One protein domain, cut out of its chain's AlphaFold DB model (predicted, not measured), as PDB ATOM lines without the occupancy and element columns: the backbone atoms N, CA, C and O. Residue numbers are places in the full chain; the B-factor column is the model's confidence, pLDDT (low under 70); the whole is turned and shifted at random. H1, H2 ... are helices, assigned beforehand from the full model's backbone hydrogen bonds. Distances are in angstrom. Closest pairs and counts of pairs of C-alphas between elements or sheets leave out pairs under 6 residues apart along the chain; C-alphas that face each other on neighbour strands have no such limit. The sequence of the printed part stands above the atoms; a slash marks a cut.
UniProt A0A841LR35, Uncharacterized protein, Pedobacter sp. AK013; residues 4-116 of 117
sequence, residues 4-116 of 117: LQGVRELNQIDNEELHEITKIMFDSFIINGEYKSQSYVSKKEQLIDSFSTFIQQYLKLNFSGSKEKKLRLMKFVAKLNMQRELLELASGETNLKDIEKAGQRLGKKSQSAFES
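Overview. This is residues 4 to 116 of the 117 residues of an uncharacterized protein of Pedobacter sp. AK013 (UniProt A0A841LR35). A long helical hairpin, H3 and H4 side by side, makes the body; H2 packs on H3 with its last residues, and residues 4 to 24, with H1 at the tip, stick out as an arm. Beyond H4, H5 folds back loosely, and residues 103 to 116, of which 103 to 114 belong to H5, stand free. The 113 residues printed hold five named helices, H1 to H5 along the chain, and no named strand; the class is all helix. The whole is loose and flat, with a radius of gyration of the C-alphas of 18.1 A and spans of 58 by 42 by 20 A.

Arrangement. H3, residues 38 to 61, and H4, residues 67 to 90, form a hairpin: they touch, closest at the C-alphas of Glu 45 and Arg 84, 5.4 A, at a shallow tilt of 17 degrees, opposite ways. H2, residues 15 to 29, touches H3 with residues 28 to 29 alone, closest at the C-alphas of Phe 29 and Ile 48, 6.3 A, at a steep tilt of 56 degrees. H5, residues 96 to 114, is close to H4 but not clearly touching, the closest C-alphas, of Glu 85 and Ala 102, being 7.8 A apart. H1, residues 4 to 10, and H2 are apart. Every O i to N i+4 pair is within hydrogen-bond range in H1, H3, H4 and H5; in H2, 10 of 11 are.

Along the chain. H3 measures 34.6 A from C-alpha 38 at (-27.025, -7.368, 28.854), and H4 34.9 A. H5 measures 27.1 A and ends at C-alpha 114, (-60.059, 0.113, 13.534). H2 measures 21.6 A; H1 begins at C-alpha 4, (-19.529, 37.974, 24.536).

Size, cuts and confidence. The two farthest C-alphas, of Gly 6 and Leu 96, are 58.1 A apart. The printed part has no cut and no long link. The pLDDT is under 70 at residues 31 to 36, 62 and 91 to 116.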
ATOM      1  N   LEU A   4     -18.418  38.901  24.754       82.00
ATOM      2  CA  LEU A   4     -19.529  37.974  24.536       82.00
ATOM      3  C   LEU A   4     -19.576  37.424  23.101       82.00
ATOM      4  O   LEU A   4     -19.894  36.257  22.897       82.00
ATOM      5  N   GLN A   5     -19.256  38.254  22.107       81.38
ATOM      6  CA  GLN A   5     -19.251  37.849  20.704       81.38
ATOM      7  C   GLN A   5     -18.072  36.916  20.399       81.38
ATOM      8  O   GLN A   5     -18.281  35.886  19.769       81.38
ATOM      9  N   GLY A   6     -16.889  37.200  20.956       82.19
ATOM     10  CA  GLY A   6     -15.728  36.307  20.843       82.19
ATOM     11  C   GLY A   6     -15.957  34.941  21.501       82.19
ATOM     12  O   GLY A   6     -15.630  33.912  20.920       82.19
ATOM     13  N   VAL A   7     -16.600  34.900  22.675       86.06
ATOM     14  CA  VAL A   7     -16.984  33.630  23.323       86.06
ATOM     15  C   VAL A   7     -18.009  32.862  22.484       86.06
ATOM     16  O   VAL A   7     -17.932  31.640  22.396       86.06
ATOM     17  N   ARG A   8     -18.961  33.552  21.846       86.31
ATOM     18  CA  ARG A   8     -19.983  32.910  21.012       86.31
ATOM     19  C   ARG A   8     -19.400  32.286  19.746       86.31
ATOM     20  O   ARG A   8     -19.828  31.198  19.385       86.31
ATOM     21  N   GLU A   9     -18.454  32.962  19.100       85.56
ATOM     22  CA  GLU A   9     -17.771  32.459  17.900       85.56
ATOM     23  C   GLU A   9     -16.904  31.235  18.224       85.56
ATOM     24  O   GLU A   9     -16.940  30.255  17.491       85.56
ATOM     25  N   LEU A  10     -16.205  31.240  19.366       87.75
ATOM     26  CA  LEU A  10     -15.390  30.102  19.814       87.75
ATOM     27  C   LEU A  10     -16.206  28.866  20.223       87.75
ATOM     28  O   LEU A  10     -15.677  27.764  20.193       87.75
ATOM     29  N   ASN A  11     -17.460  29.043  20.649       87.50
ATOM     30  CA  ASN A  11     -18.343  27.954  21.096       87.50
ATOM     31  C   ASN A  11     -19.458  27.658  20.083       87.50
ATOM     32  O   ASN A  11     -20.501  27.101  20.437       87.50
ATOM     33  N   GLN A  12     -19.291  28.102  18.839       90.25
ATOM     34  CA  GLN A  12     -20.253  27.806  17.798       90.25
ATOM     35  C   GLN A  12     -20.116  26.337  17.408       90.25
ATOM     36  O   GLN A  12     -19.075  25.941  16.908       90.25
ATOM     37  N   ILE A  13     -21.190  25.567  17.603       89.56
ATOM     38  CA  ILE A  13     -21.286  24.214  17.052       89.56
ATOM     39  C   ILE A  13     -21.292  24.345  15.534       89.56
ATOM     40  O   ILE A  13     -22.185  24.998  14.970       89.56
ATOM     41  N   ASP A  14     -20.297  23.759  14.888       91.56
ATOM     42  CA  ASP A  14     -20.189  23.783  13.441       91.56
ATOM     43  C   ASP A  14     -20.997  22.650  12.777       91.56
ATOM     44  O   ASP A  14     -21.648  21.815  13.415       91.56
ATOM     45  N   ASN A  15     -21.040  22.675  11.446       91.12
ATOM     46  CA  ASN A  15     -21.811  21.692  10.686       91.12
ATOM     47  C   ASN A  15     -21.178  20.294  10.699       91.12
ATOM     48  O   ASN A  15     -21.904  19.316  10.511       91.12
ATOM     49  N   GLU A  16     -19.862  20.195  10.874       93.12
ATOM     50  CA  GLU A  16     -19.138  18.926  10.930       93.12
ATOM     51  C   GLU A  16     -19.435  18.229  12.258       93.12
ATOM     52  O   GLU A  16     -19.937  17.102  12.252       93.12
ATOM     53  N   GLU A  17     -19.311  18.952  13.373       91.44
ATOM     54  CA  GLU A  17     -19.707  18.496  14.708       91.44
ATOM     55  C   GLU A  17     -21.177  18.050  14.732       91.44
ATOM     56  O   GLU A  17     -21.516  16.972  15.233       91.44
ATOM     57  N   LEU A  18     -22.076  18.842  14.134       91.56
ATOM     58  CA  LEU A  18     -23.494  18.489  14.045       91.56
ATOM     59  C   LEU A  18     -23.722  17.209  13.227       91.56
ATOM     60  O   LEU A  18     -24.566  16.376  13.590       91.56
ATOM     61  N   HIS A  19     -23.010  17.057  12.109       91.81
ATOM     62  CA  HIS A  19     -23.125  15.886  11.249       91.81
ATOM     63  C   HIS A  19     -22.646  14.621  11.967       91.81
ATOM     64  O   HIS A  19     -23.360  13.610  11.969       91.81
ATOM     65  N   GLU A  20     -21.494  14.689  12.631       91.69
ATOM     66  CA  GLU A  20     -20.941  13.587  13.414       91.69
ATOM     67  C   GLU A  20     -21.878  13.171  14.546       91.69
ATOM     68  O   GLU A  20     -22.222  11.991  14.658       91.69
ATOM     69  N   ILE A  21     -22.380  14.132  15.328       88.88
ATOM     70  CA  ILE A  21     -23.324  13.856  16.419       88.88
ATOM     71  C   ILE A  21     -24.596  13.200  15.875       88.88
ATOM     72  O   ILE A  21     -25.098  12.229  16.449       88.88
ATOM     73  N   THR A  22     -25.110  13.682  14.742       87.38
ATOM     74  CA  THR A  22     -26.295  13.095  14.105       87.38
ATOM     75  C   THR A  22     -26.042  11.643  13.705       87.38
ATOM     76  O   THR A  22     -26.871  10.777  13.993       87.38
ATOM     77  N   LYS A  23     -24.888  11.355  13.097       88.31
ATOM     78  CA  LYS A  23     -24.494   9.994  12.722       88.31
ATOM     79  C   LYS A  23     -24.358   9.082  13.944       88.31
ATOM     80  O   LYS A  23     -24.946   8.004  13.946       88.31
ATOM     81  N   ILE A  24     -23.680   9.540  15.001       86.94
ATOM     82  CA  ILE A  24     -23.527   8.802  16.267       86.94
ATOM     83  C   ILE A  24     -24.895   8.450  16.860       86.94
ATOM     84  O   ILE A  24     -25.118   7.310  17.276       86.94
ATOM     85  N   MET A  25     -25.833   9.404  16.866       85.25
ATOM     86  CA  MET A  25     -27.200   9.141  17.317       85.25
ATOM     87  C   MET A  25     -27.857   8.049  16.471       85.25
ATOM     88  O   MET A  25     -28.366   7.080  17.032       85.25
ATOM     89  N   PHE A  26     -27.808   8.148  15.140       82.19
ATOM     90  CA  PHE A  26     -28.390   7.124  14.267       82.19
ATOM     91  C   PHE A  26     -27.777   5.736  14.483       82.19
ATOM     92  O   PHE A  26     -28.528   4.776  14.662       82.19
ATOM     93  N   ASP A  27     -26.450   5.631  14.544       82.88
ATOM     94  CA  ASP A  27     -25.743   4.363  14.755       82.88
ATOM     95  C   ASP A  27     -26.105   3.720  16.103       82.88
ATOM     96  O   ASP A  27     -26.176   2.492  16.219       82.88
ATOM     97  N   SER A  28     -26.413   4.534  17.118       79.12
ATOM     98  CA  SER A  28     -26.830   4.035  18.430       79.12
ATOM     99  C   SER A  28     -28.182   3.309  18.411       79.12
ATOM    100  O   SER A  28     -28.385   2.380  19.198       79.12
ATOM    101  N   PHE A  29     -29.077   3.677  17.486       76.38
ATOM    102  CA  PHE A  29     -30.417   3.090  17.362       76.38
ATOM    103  C   PHE A  29     -30.462   1.887  16.421       76.38
ATOM    104  O   PHE A  29     -31.448   1.150  16.412       76.38
ATOM    105  N   ILE A  30     -29.428   1.697  15.600       75.94
ATOM    106  CA  ILE A  30     -29.392   0.605  14.636       75.94
ATOM    107  C   ILE A  30     -29.136  -0.717  15.371       75.94
ATOM    108  O   ILE A  30     -28.160  -0.899  16.113       75.94
ATOM    109  N   ILE A  31     -30.034  -1.668  15.136       67.31
ATOM    110  CA  ILE A  31     -29.889  -3.056  15.559       67.31
ATOM    111  C   ILE A  31     -29.144  -3.807  14.452       67.31
ATOM    112  O   ILE A  31     -29.755  -4.307  13.515       67.31
ATOM    113  N   ASN A  32     -27.816  -3.868  14.559       63.62
ATOM    114  CA  ASN A  32     -26.966  -4.676  13.689       63.62
ATOM    115  C   ASN A  32     -26.133  -5.636  14.550       63.62
ATOM    116  O   ASN A  32     -25.262  -5.192  15.298       63.62
ATOM    117  N   GLY A  33     -26.372  -6.942  14.411       61.72
ATOM    118  CA  GLY A  33     -25.498  -7.995  14.935       61.72
ATOM    119  C   GLY A  33     -25.917  -8.629  16.263       61.72
ATOM    120  O   GLY A  33     -27.015  -8.416  16.773       61.72
ATOM    121  N   GLU A  34     -25.012  -9.454  16.790       59.12
ATOM    122  CA  GLU A  34     -25.184 -10.228  18.020       59.12
ATOM    123  C   GLU A  34     -25.034  -9.345  19.271       59.12
ATOM    124  O   GLU A  34     -24.086  -8.561  19.407       59.12
ATOM    125  N   TYR A  35     -25.969  -9.477  20.212       69.19
ATOM    126  CA  TYR A  35     -25.955  -8.738  21.471       69.19
ATOM    127  C   TYR A  35     -24.880  -9.293  22.401       69.19
ATOM    128  O   TYR A  35     -25.044 -10.326  23.039       69.19
ATOM    129  N   LYS A  36     -23.757  -8.576  22.476       63.41
ATOM    130  CA  LYS A  36     -22.553  -9.030  23.186       63.41
ATOM    131  C   LYS A  36     -22.731  -9.159  24.707       63.41
ATOM    132  O   LYS A  36     -21.949  -9.857  25.337       63.41
ATOM    133  N   SER A  37     -23.690  -8.442  25.312       74.19
ATOM    134  CA  SER A  37     -24.005  -8.522  26.751       74.19
ATOM    135  C   SER A  37     -25.288  -7.767  27.128       74.19
ATOM    136  O   SER A  37     -25.666  -6.811  26.449       74.19
ATOM    137  N   GLN A  38     -25.884  -8.102  28.279       77.56
ATOM    138  CA  GLN A  38     -27.025  -7.368  28.854       77.56
ATOM    139  C   GLN A  38     -26.716  -5.880  29.086       77.56
ATOM    140  O   GLN A  38     -27.536  -5.006  28.816       77.56
ATOM    141  N   SER A  39     -25.490  -5.571  29.525       83.12
ATOM    142  CA  SER A  39     -25.045  -4.186  29.718       83.12
ATOM    143  C   SER A  39     -25.068  -3.385  28.412       83.12
ATOM    144  O   SER A  39     -25.420  -2.206  28.412       83.12
ATOM    145  N   TYR A  40     -24.718  -4.021  27.290       82.69
ATOM    146  CA  TYR A  40     -24.779  -3.385  25.976       82.69
ATOM    147  C   TYR A  40     -26.223  -3.079  25.560       82.69
ATOM    148  O   TYR A  40     -26.495  -1.971  25.097       82.69
ATOM    149  N   VAL A  41     -27.143  -4.028  25.769       83.00
ATOM    150  CA  VAL A  41     -28.572  -3.852  25.466       83.00
ATOM    151  C   VAL A  41     -29.163  -2.711  26.291       83.00
ATOM    152  O   VAL A  41     -29.683  -1.755  25.719       83.00
ATOM    153  N   SER A  42     -28.971  -2.734  27.612       84.50
ATOM    154  CA  SER A  42     -29.495  -1.704  28.517       84.50
ATOM    155  C   SER A  42     -28.997  -0.295  28.162       84.50
ATOM    156  O   SER A  42     -29.773   0.660  28.137       84.50
ATOM    157  N   LYS A  43     -27.715  -0.148  27.796       87.88
ATOM    158  CA  LYS A  43     -27.174   1.144  27.339       87.88
ATOM    159  C   LYS A  43     -27.830   1.621  26.044       87.88
ATOM    160  O   LYS A  43     -28.105   2.811  25.908       87.88
ATOM    161  N   LYS A  44     -28.101   0.720  25.096       87.50
ATOM    162  CA  LYS A  44     -28.817   1.081  23.863       87.50
ATOM    163  C   LYS A  44     -30.250   1.523  24.141       87.50
ATOM    164  O   LYS A  44     -30.679   2.536  23.592       87.50
ATOM    165  N   GLU A  45     -30.964   0.826  25.016       87.88
ATOM    166  CA  GLU A  45     -32.316   1.226  25.421       87.88
ATOM    167  C   GLU A  45     -32.329   2.622  26.053       87.88
ATOM    168  O   GLU A  45     -33.160   3.452  25.686       87.88
ATOM    169  N   GLN A  46     -31.360   2.922  26.925       90.31
ATOM    170  CA  GLN A  46     -31.212   4.249  27.534       90.31
ATOM    171  C   GLN A  46     -30.984   5.354  26.494       90.31
ATOM    172  O   GLN A  46     -31.552   6.444  26.617       90.31
ATOM    173  N   LEU A  47     -30.180   5.091  25.457       91.44
ATOM    174  CA  LEU A  47     -29.950   6.045  24.367       91.44
ATOM    175  C   LEU A  47     -31.230   6.291  23.558       91.44
ATOM    176  O   LEU A  47     -31.581   7.445  23.293       91.44
ATOM    177  N   ILE A  48     -31.959   5.224  23.223       90.81
ATOM    178  CA  ILE A  48     -33.242   5.307  22.511       90.81
ATOM    179  C   ILE A  48     -34.272   6.109  23.319       90.81
ATOM    180  O   ILE A  48     -34.939   6.990  22.764       90.81
ATOM    181  N   ASP A  49     -34.389   5.843  24.619       91.12
ATOM    182  CA  ASP A  49     -35.320   6.538  25.513       91.12
ATOM    183  C   ASP A  49     -34.977   8.018  25.662       91.12
ATOM    184  O   ASP A  49     -35.862   8.880  25.583       91.12
ATOM    185  N   SER A  50     -33.690   8.324  25.833       92.56
ATOM    186  CA  SER A  50     -33.207   9.698  25.970       92.56
ATOM    187  C   SER A  50     -33.536  10.514  24.721       92.56
ATOM    188  O   SER A  50     -34.096  11.610  24.819       92.56
ATOM    189  N   PHE A  51     -33.278   9.959  23.534       92.00
ATOM    190  CA  PHE A  51     -33.555  10.661  22.284       92.00
ATOM    191  C   PHE A  51     -35.053  10.770  21.984       92.00
ATOM    192  O   PHE A  51     -35.535  11.825  21.563       92.00
ATOM    193  N   SER A  52     -35.824   9.721  22.273       92.25
ATOM    194  CA  SER A  52     -37.287   9.755  22.163       92.25
ATOM    195  C   SER A  52     -37.885  10.843  23.055       92.25
ATOM    196  O   SER A  52     -38.736  11.618  22.608       92.25
ATOM    197  N   THR A  53     -37.393  10.950  24.291       93.75
ATOM    198  CA  THR A  53     -37.802  11.983  25.248       93.75
ATOM    199  C   THR A  53     -37.432  13.373  24.748       93.75
ATOM    200  O   THR A  53     -38.285  14.261  24.756       93.75
ATOM    201  N   PHE A  54     -36.211  13.561  24.242       92.94
ATOM    202  CA  PHE A  54     -35.779  14.825  23.644       92.94
ATOM    203  C   PHE A  54     -36.741  15.294  22.541       92.94
ATOM    204  O   PHE A  54     -37.249  16.418  22.601       92.94
ATOM    205  N   ILE A  55     -37.079  14.422  21.582       92.56
ATOM    206  CA  ILE A  55     -38.001  14.769  20.487       92.56
ATOM    207  C   ILE A  55     -39.392  15.107  21.034       92.56
ATOM    208  O   ILE A  55     -40.008  16.082  20.601       92.56
ATOM    209  N   GLN A  56     -39.902  14.334  21.993       92.62
ATOM    210  CA  GLN A  56     -41.209  14.600  22.599       92.62
ATOM    211  C   GLN A  56     -41.254  15.951  23.319       92.62
ATOM    212  O   GLN A  56     -42.247  16.668  23.191       92.62
ATOM    213  N   GLN A  57     -40.199  16.315  24.052       94.12
ATOM    214  CA  GLN A  57     -40.105  17.615  24.720       94.12
ATOM    215  C   GLN A  57     -39.997  18.751  23.698       94.12
ATOM    216  O   GLN A  57     -40.730  19.735  23.797       94.12
ATOM    217  N   TYR A  58     -39.183  18.581  22.652       91.44
ATOM    218  CA  TYR A  58     -39.095  19.537  21.547       91.44
ATOM    219  C   TYR A  58     -40.460  19.776  20.879       91.44
ATOM    220  O   TYR A  58     -40.844  20.920  20.627       91.44
ATOM    221  N   LEU A  59     -41.240  18.710  20.664       91.88
ATOM    222  CA  LEU A  59     -42.593  18.795  20.109       91.88
ATOM    223  C   LEU A  59     -43.602  19.520  21.019       91.88
ATOM    224  O   LEU A  59     -44.608  20.020  20.504       91.88
ATOM    225  N   LYS A  60     -43.366  19.546  22.339       89.94
ATOM    226  CA  LYS A  60     -44.231  20.192  23.344       89.94
ATOM    227  C   LYS A  60     -43.882  21.656  23.600       89.94
ATOM    228  O   LYS A  60     -44.789  22.416  23.906       89.94
ATOM    229  N   LEU A  61     -42.605  22.031  23.492       86.19
ATOM    230  CA  LEU A  61     -42.134  23.382  23.805       86.19
ATOM    231  C   LEU A  61     -42.655  24.416  22.805       86.19
ATOM    232  O   LEU A  61     -43.553  25.177  23.128       86.19
ATOM    233  N   ASN A  62     -42.076  24.453  21.603       69.62
ATOM    234  CA  ASN A  62     -42.350  25.474  20.586       69.62
ATOM    235  C   ASN A  62     -42.073  24.917  19.184       69.62
ATOM    236  O   ASN A  62     -41.295  25.473  18.409       69.62
ATOM    237  N   PHE A  63     -42.666  23.767  18.857       86.56
ATOM    238  CA  PHE A  63     -42.504  23.194  17.525       86.56
ATOM    239  C   PHE A  63     -43.104  24.122  16.457       86.56
ATOM    240  O   PHE A  63     -44.321  24.195  16.301       86.56
ATOM    241  N   SER A  64     -42.239  24.802  15.705       86.44
ATOM    242  CA  SER A  64     -42.599  25.771  14.658       86.44
ATOM    243  C   SER A  64     -42.736  25.151  13.260       86.44
ATOM    244  O   SER A  64     -42.950  25.856  12.274       86.44
ATOM    245  N   GLY A  65     -42.597  23.826  13.142       87.69
ATOM    246  CA  GLY A  65     -42.730  23.118  11.872       87.69
ATOM    247  C   GLY A  65     -44.182  22.883  11.443       87.69
ATOM    248  O   GLY A  65     -45.129  23.037  12.212       87.69
ATOM    249  N   SER A  66     -44.368  22.435  10.198       93.00
ATOM    250  CA  SER A  66     -45.692  22.068   9.683       93.00
ATOM    251  C   SER A  66     -46.288  20.864  10.427       93.00
ATOM    252  O   SER A  66     -45.561  20.016  10.958       93.00
ATOM    253  N   LYS A  67     -47.624  20.725  10.395       90.69
ATOM    254  CA  LYS A  67     -48.327  19.529  10.911       90.69
ATOM    255  C   LYS A  67     -47.737  18.230  10.351       90.69
ATOM    256  O   LYS A  67     -47.594  17.248  11.072       90.69
ATOM    257  N   GLU A  68     -47.341  18.243   9.084       93.00
ATOM    258  CA  GLU A  68     -46.714  17.102   8.424       93.00
ATOM    259  C   GLU A  68     -45.336  16.762   9.017       93.00
ATOM    260  O   GLU A  68     -45.051  15.595   9.293       93.00
ATOM    261  N   LYS A  69     -44.491  17.771   9.282       93.44
ATOM    262  CA  LYS A  69     -43.202  17.570   9.966       93.44
ATOM    263  C   LYS A  69     -43.409  17.041  11.387       93.44
ATOM    264  O   LYS A  69     -42.716  16.107  11.787       93.44
ATOM    265  N   LYS A  70     -44.400  17.564  12.120       92.19
ATOM    266  CA  LYS A  70     -44.775  17.055  13.451       92.19
ATOM    267  C   LYS A  70     -45.129  15.572  13.393       92.19
ATOM    268  O   LYS A  70     -44.592  14.779  14.162       92.19
ATOM    269  N   LEU A  71     -45.989  15.190  12.448       91.31
ATOM    270  CA  LEU A  71     -46.398  13.802  12.255       91.31
ATOM    271  C   LEU A  71     -45.208  12.901  11.901       91.31
ATOM    272  O   LEU A  71     -45.109  11.792  12.424       91.31
ATOM    273  N   ARG A  72     -44.284  13.368  11.051       93.94
ATOM    274  CA  ARG A  72     -43.049  12.632  10.737       93.94
ATOM    275  C   ARG A  72     -42.196  12.385  11.984       93.94
ATOM    276  O   ARG A  72     -41.768  11.252  12.186       93.94
ATOM    277  N   LEU A  73     -42.015  13.390  12.839       93.00
ATOM    278  CA  LEU A  73     -41.273  13.243  14.098       93.00
ATOM    279  C   LEU A  73     -41.973  12.287  15.073       93.00
ATOM    280  O   LEU A  73     -41.321  11.428  15.658       93.00
ATOM    281  N   MET A  74     -43.301  12.353  15.190       91.88
ATOM    282  CA  MET A  74     -44.063  11.401  16.011       91.88
ATOM    283  C   MET A  74     -43.924   9.959  15.503       91.88
ATOM    284  O   MET A  74     -43.714   9.041  16.295       91.88
ATOM    285  N   LYS A  75     -43.991   9.752  14.181       93.50
ATOM    286  CA  LYS A  75     -43.744   8.439  13.563       93.50
ATOM    287  C   LYS A  75     -42.317   7.958  13.818       93.50
ATOM    288  O   LYS A  75     -42.109   6.769  14.030       93.50
ATOM    289  N   PHE A  76     -41.343   8.862  13.807       92.31
ATOM    290  CA  PHE A  76     -39.958   8.532  14.116       92.31
ATOM    291  C   PHE A  76     -39.789   8.087  15.578       92.31
ATOM    292  O   PHE A  76     -39.222   7.026  15.816       92.31
ATOM    293  N   VAL A  77     -40.386   8.798  16.539       92.88
ATOM    294  CA  VAL A  77     -40.432   8.369  17.954       92.88
ATOM    295  C   VAL A  77     -41.098   6.998  18.107       92.88
ATOM    296  O   VAL A  77     -40.622   6.157  18.862       92.88
ATOM    297  N   ALA A  78     -42.167   6.720  17.357       90.19
ATOM    298  CA  ALA A  78     -42.790   5.396  17.378       90.19
ATOM    299  C   ALA A  78     -41.843   4.286  16.881       90.19
ATOM    300  O   ALA A  78     -41.851   3.194  17.443       90.19
ATOM    301  N   LYS A  79     -41.007   4.567  15.868       91.25
ATOM    302  CA  LYS A  79     -39.972   3.630  15.401       91.25
ATOM    303  C   LYS A  79     -38.898   3.401  16.463       91.25
ATOM    304  O   LYS A  79     -38.526   2.255  16.670       91.25
ATOM    305  N   LEU A  80     -38.443   4.453  17.145       90.62
ATOM    306  CA  LEU A  80     -37.486   4.345  18.251       90.62
ATOM    307  C   LEU A  80     -38.017   3.437  19.368       90.62
ATOM    308  O   LEU A  80     -37.348   2.483  19.751       90.62
ATOM    309  N   ASN A  81     -39.258   3.659  19.806       87.88
ATOM    310  CA  ASN A  81     -39.891   2.816  20.825       87.88
ATOM    311  C   ASN A  81     -39.968   1.343  20.399       87.88
ATOM    312  O   ASN A  81     -39.732   0.462  21.215       87.88
ATOM    313  N   MET A  82     -40.246   1.070  19.119       88.06
ATOM    314  CA  MET A  82     -40.231  -0.298  18.594       88.06
ATOM    315  C   MET A  82     -38.828  -0.918  18.646       88.06
ATOM    316  O   MET A  82     -38.692  -2.079  19.005       88.06
ATOM    317  N   GLN A  83     -37.777  -0.159  18.311       86.38
ATOM    318  CA  GLN A  83     -36.398  -0.656  18.420       86.38
ATOM    319  C   GLN A  83     -36.049  -1.015  19.868       86.38
ATOM    320  O   GLN A  83     -35.442  -2.052  20.107       86.38
ATOM    321  N   ARG A  84     -36.495  -0.213  20.839       87.06
ATOM    322  CA  ARG A  84     -36.357  -0.554  22.257       87.06
ATOM    323  C   ARG A  84     -37.097  -1.846  22.614       87.06
ATOM    324  O   ARG A  84     -36.504  -2.711  23.237       87.06
ATOM    325  N   GLU A  85     -38.354  -2.001  22.198       84.19
ATOM    326  CA  GLU A  85     -39.118  -3.235  22.453       84.19
ATOM    327  C   GLU A  85     -38.405  -4.474  21.862       84.19
ATOM    328  O   GLU A  85     -38.390  -5.538  22.475       84.19
ATOM    329  N   LEU A  86     -37.756  -4.342  20.699       83.62
ATOM    330  CA  LEU A  86     -36.960  -5.419  20.097       83.62
ATOM    331  C   LEU A  86     -35.679  -5.738  20.883       83.62
ATOM    332  O   LEU A  86     -35.301  -6.906  20.969       83.62
ATOM    333  N   LEU A  87     -35.016  -4.723  21.441       82.38
ATOM    334  CA  LEU A  87     -33.851  -4.893  22.315       82.38
ATOM    335  C   LEU A  87     -34.222  -5.647  23.597       82.38
ATOM    336  O   LEU A  87     -33.540  -6.608  23.951       82.38
ATOM    337  N   GLU A  88     -35.334  -5.264  24.225       77.50
ATOM    338  CA  GLU A  88     -35.876  -5.895  25.430       77.50
ATOM    339  C   GLU A  88     -36.146  -7.389  25.185       77.50
ATOM    340  O   GLU A  88     -35.675  -8.247  25.932       77.50
ATOM    341  N   LEU A  89     -36.811  -7.720  24.070       77.56
ATOM    342  CA  LEU A  89     -37.060  -9.108  23.665       77.56
ATOM    343  C   LEU A  89     -35.768  -9.893  23.408       77.56
ATOM    344  O   LEU A  89     -35.659 -11.053  23.807       77.56
ATOM    345  N   ALA A  90     -34.787  -9.278  22.746       72.31
ATOM    346  CA  ALA A  90     -33.530  -9.939  22.415       72.31
ATOM    347  C   ALA A  90     -32.620 -10.184  23.629       72.31
ATOM    348  O   ALA A  90     -31.759 -11.061  23.584       72.31
ATOM    349  N   SER A  91     -32.817  -9.429  24.711       68.31
ATOM    350  CA  SER A  91     -32.074  -9.554  25.968       68.31
ATOM    351  C   SER A  91     -32.361 -10.856  26.734       68.31
ATOM    352  O   SER A  91     -31.612 -11.231  27.633       68.31
ATOM    353  N   GLY A  92     -33.437 -11.572  26.383       59.62
ATOM    354  CA  GLY A  92     -33.824 -12.814  27.053       59.62
ATOM    355  C   GLY A  92     -34.368 -12.633  28.478       59.62
ATOM    356  O   GLY A  92     -34.779 -13.623  29.079       59.62
ATOM    357  N   GLU A  93     -34.472 -11.404  29.008       52.25
ATOM    358  CA  GLU A  93     -35.228 -11.082  30.235       52.25
ATOM    359  C   GLU A  93     -36.741 -11.090  29.975       52.25
ATOM    360  O   GLU A  93     -37.492 -10.186  30.337       52.25
ATOM    361  N   THR A  94     -37.225 -12.138  29.316       49.31
ATOM    362  CA  THR A  94     -38.636 -12.283  28.999       49.31
ATOM    363  C   THR A  94     -39.392 -12.787  30.225       49.31
ATOM    364  O   THR A  94     -39.754 -13.957  30.339       49.31
ATOM    365  N   ASN A  95     -39.667 -11.885  31.169       53.50
ATOM    366  CA  ASN A  95     -40.755 -12.106  32.110       53.50
ATOM    367  C   ASN A  95     -42.042 -12.189  31.279       53.50
ATOM    368  O   ASN A  95     -42.354 -11.276  30.518       53.50
ATOM    369  N   LEU A  96     -42.810 -13.275  31.406       50.25
ATOM    370  CA  LEU A  96     -44.050 -13.502  30.640       50.25
ATOM    371  C   LEU A  96     -45.004 -12.284  30.659       50.25
ATOM    372  O   LEU A  96     -45.733 -12.032  29.702       50.25
ATOM    373  N   LYS A  97     -44.943 -11.497  31.739       55.84
ATOM    374  CA  LYS A  97     -45.690 -10.250  31.948       55.84
ATOM    375  C   LYS A  97     -45.306  -9.117  30.986       55.84
ATOM    376  O   LYS A  97     -46.160  -8.287  30.671       55.84
ATOM    377  N   ASP A  98     -44.064  -9.061  30.516       55.94
ATOM    378  CA  ASP A  98     -43.582  -8.002  29.623       55.94
ATOM    379  C   ASP A  98     -43.944  -8.293  28.159       55.94
ATOM    380  O   ASP A  98     -44.376  -7.379  27.450       55.94
ATOM    381  N   ILE A  99     -43.970  -9.575  27.756       58.75
ATOM    382  CA  ILE A  99     -44.623 -10.011  26.503       58.75
ATOM    383  C   ILE A  99     -46.112  -9.682  26.541       58.75
ATOM    384  O   ILE A  99     -46.649  -9.142  25.576       58.75
ATOM    385  N   GLU A 100     -46.791  -9.978  27.649       56.12
ATOM    386  CA  GLU A 100     -48.221  -9.710  27.784       56.12
ATOM    387  C   GLU A 100     -48.517  -8.203  27.694       56.12
ATOM    388  O   GLU A 100     -49.422  -7.788  26.968       56.12
ATOM    389  N   LYS A 101     -47.695  -7.352  28.323       61.84
ATOM    390  CA  LYS A 101     -47.786  -5.887  28.185       61.84
ATOM    391  C   LYS A 101     -47.471  -5.392  26.775       61.84
ATOM    392  O   LYS A 101     -48.095  -4.425  26.330       61.84
ATOM    393  N   ALA A 102     -46.489  -5.970  26.087       59.06
ATOM    394  CA  ALA A 102     -46.180  -5.625  24.698       59.06
ATOM    395  C   ALA A 102     -47.336  -6.033  23.769       59.06
ATOM    396  O   ALA A 102     -47.823  -5.211  22.992       59.06
ATOM    397  N   GLY A 103     -47.870  -7.244  23.942       63.00
ATOM    398  CA  GLY A 103     -49.051  -7.749  23.244       63.00
ATOM    399  C   GLY A 103     -50.295  -6.894  23.491       63.00
ATOM    400  O   GLY A 103     -50.976  -6.514  22.540       63.00
ATOM    401  N   GLN A 104     -50.552  -6.485  24.735       67.50
ATOM    402  CA  GLN A 104     -51.648  -5.569  25.070       67.50
ATOM    403  C   GLN A 104     -51.453  -4.173  24.457       67.50
ATOM    404  O   GLN A 104     -52.419  -3.567  23.987       67.50
ATOM    405  N   ARG A 105     -50.221  -3.645  24.422       67.38
ATOM    406  CA  ARG A 105     -49.911  -2.358  23.772       67.38
ATOM    407  C   ARG A 105     -50.102  -2.424  22.258       67.38
ATOM    408  O   ARG A 105     -50.669  -1.494  21.683       67.38
ATOM    409  N   LEU A 106     -49.672  -3.510  21.621       64.88
ATOM    410  CA  LEU A 106     -49.879  -3.754  20.193       64.88
ATOM    411  C   LEU A 106     -51.365  -3.951  19.867       64.88
ATOM    412  O   LEU A 106     -51.859  -3.331  18.927       64.88
ATOM    413  N   GLY A 107     -52.089  -4.713  20.690       63.16
ATOM    414  CA  GLY A 107     -53.533  -4.929  20.576       63.16
ATOM    415  C   GLY A 107     -54.357  -3.647  20.732       63.16
ATOM    416  O   GLY A 107     -55.279  -3.401  19.963       63.16
ATOM    417  N   LYS A 108     -53.993  -2.761  21.669       64.75
ATOM    418  CA  LYS A 108     -54.653  -1.449  21.805       64.75
ATOM    419  C   LYS A 108     -54.367  -0.524  20.621       64.75
ATOM    420  O   LYS A 108     -55.260   0.191  20.171       64.75
ATOM    421  N   LYS A 109     -53.137  -0.536  20.092       65.62
ATOM    422  CA  LYS A 109     -52.785   0.242  18.892       65.62
ATOM    423  C   LYS A 109     -53.560  -0.244  17.667       65.62
ATOM    424  O   LYS A 109     -54.052   0.597  16.916       65.62
ATOM    425  N   SER A 110     -53.699  -1.560  17.485       59.66
ATOM    426  CA  SER A 110     -54.481  -2.124  16.382       59.66
ATOM    427  C   SER A 110     -55.967  -1.803  16.532       59.66
ATOM    428  O   SER A 110     -56.550  -1.298  15.582       59.66
ATOM    429  N   GLN A 111     -56.558  -1.960  17.721       58.06
ATOM    430  CA  GLN A 111     -57.960  -1.588  17.960       58.06
ATOM    431  C   GLN A 111     -58.236  -0.101  17.688       58.06
ATOM    432  O   GLN A 111     -59.177   0.206  16.959       58.06
ATOM    433  N   SER A 112     -57.372   0.822  18.133       58.12
ATOM    434  CA  SER A 112     -57.575   2.257  17.856       58.12
ATOM    435  C   SER A 112     -57.479   2.619  16.363       58.12
ATOM    436  O   SER A 112     -58.063   3.605  15.921       58.12
ATOM    437  N   ALA A 113     -56.773   1.811  15.560       56.66
ATOM    438  CA  ALA A 113     -56.719   1.983  14.109       56.66
ATOM    439  C   ALA A 113     -58.003   1.498  13.409       56.66
ATOM    440  O   ALA A 113     -58.292   1.948  12.303       56.66
ATOM    441  N   PHE A 114     -58.787   0.625  14.052       55.44
ATOM    442  CA  PHE A 114     -60.059   0.113  13.534       55.44
ATOM    443  C   PHE A 114     -61.294   0.854  14.071       55.44
ATOM    444  O   PHE A 114     -62.312   0.862  13.390       55.44
ATOM    445  N   GLU A 115     -61.205   1.530  15.221       51.19
ATOM    446  CA  GLU A 115     -62.285   2.375  15.775       51.19
ATOM    447  C   GLU A 115     -62.439   3.738  15.070       51.19
ATOM    448  O   GLU A 115     -63.386   4.468  15.336       51.19
ATOM    449  N   SER A 116     -61.532   4.090  14.154       51.28
ATOM    450  CA  SER A 116     -61.596   5.339  13.370       51.28
ATOM    451  C   SER A 116     -62.356   5.214  12.037       51.28
ATOM    452  O   SER A 116     -62.124   6.011  11.125       51.28
TER     453      SER A 116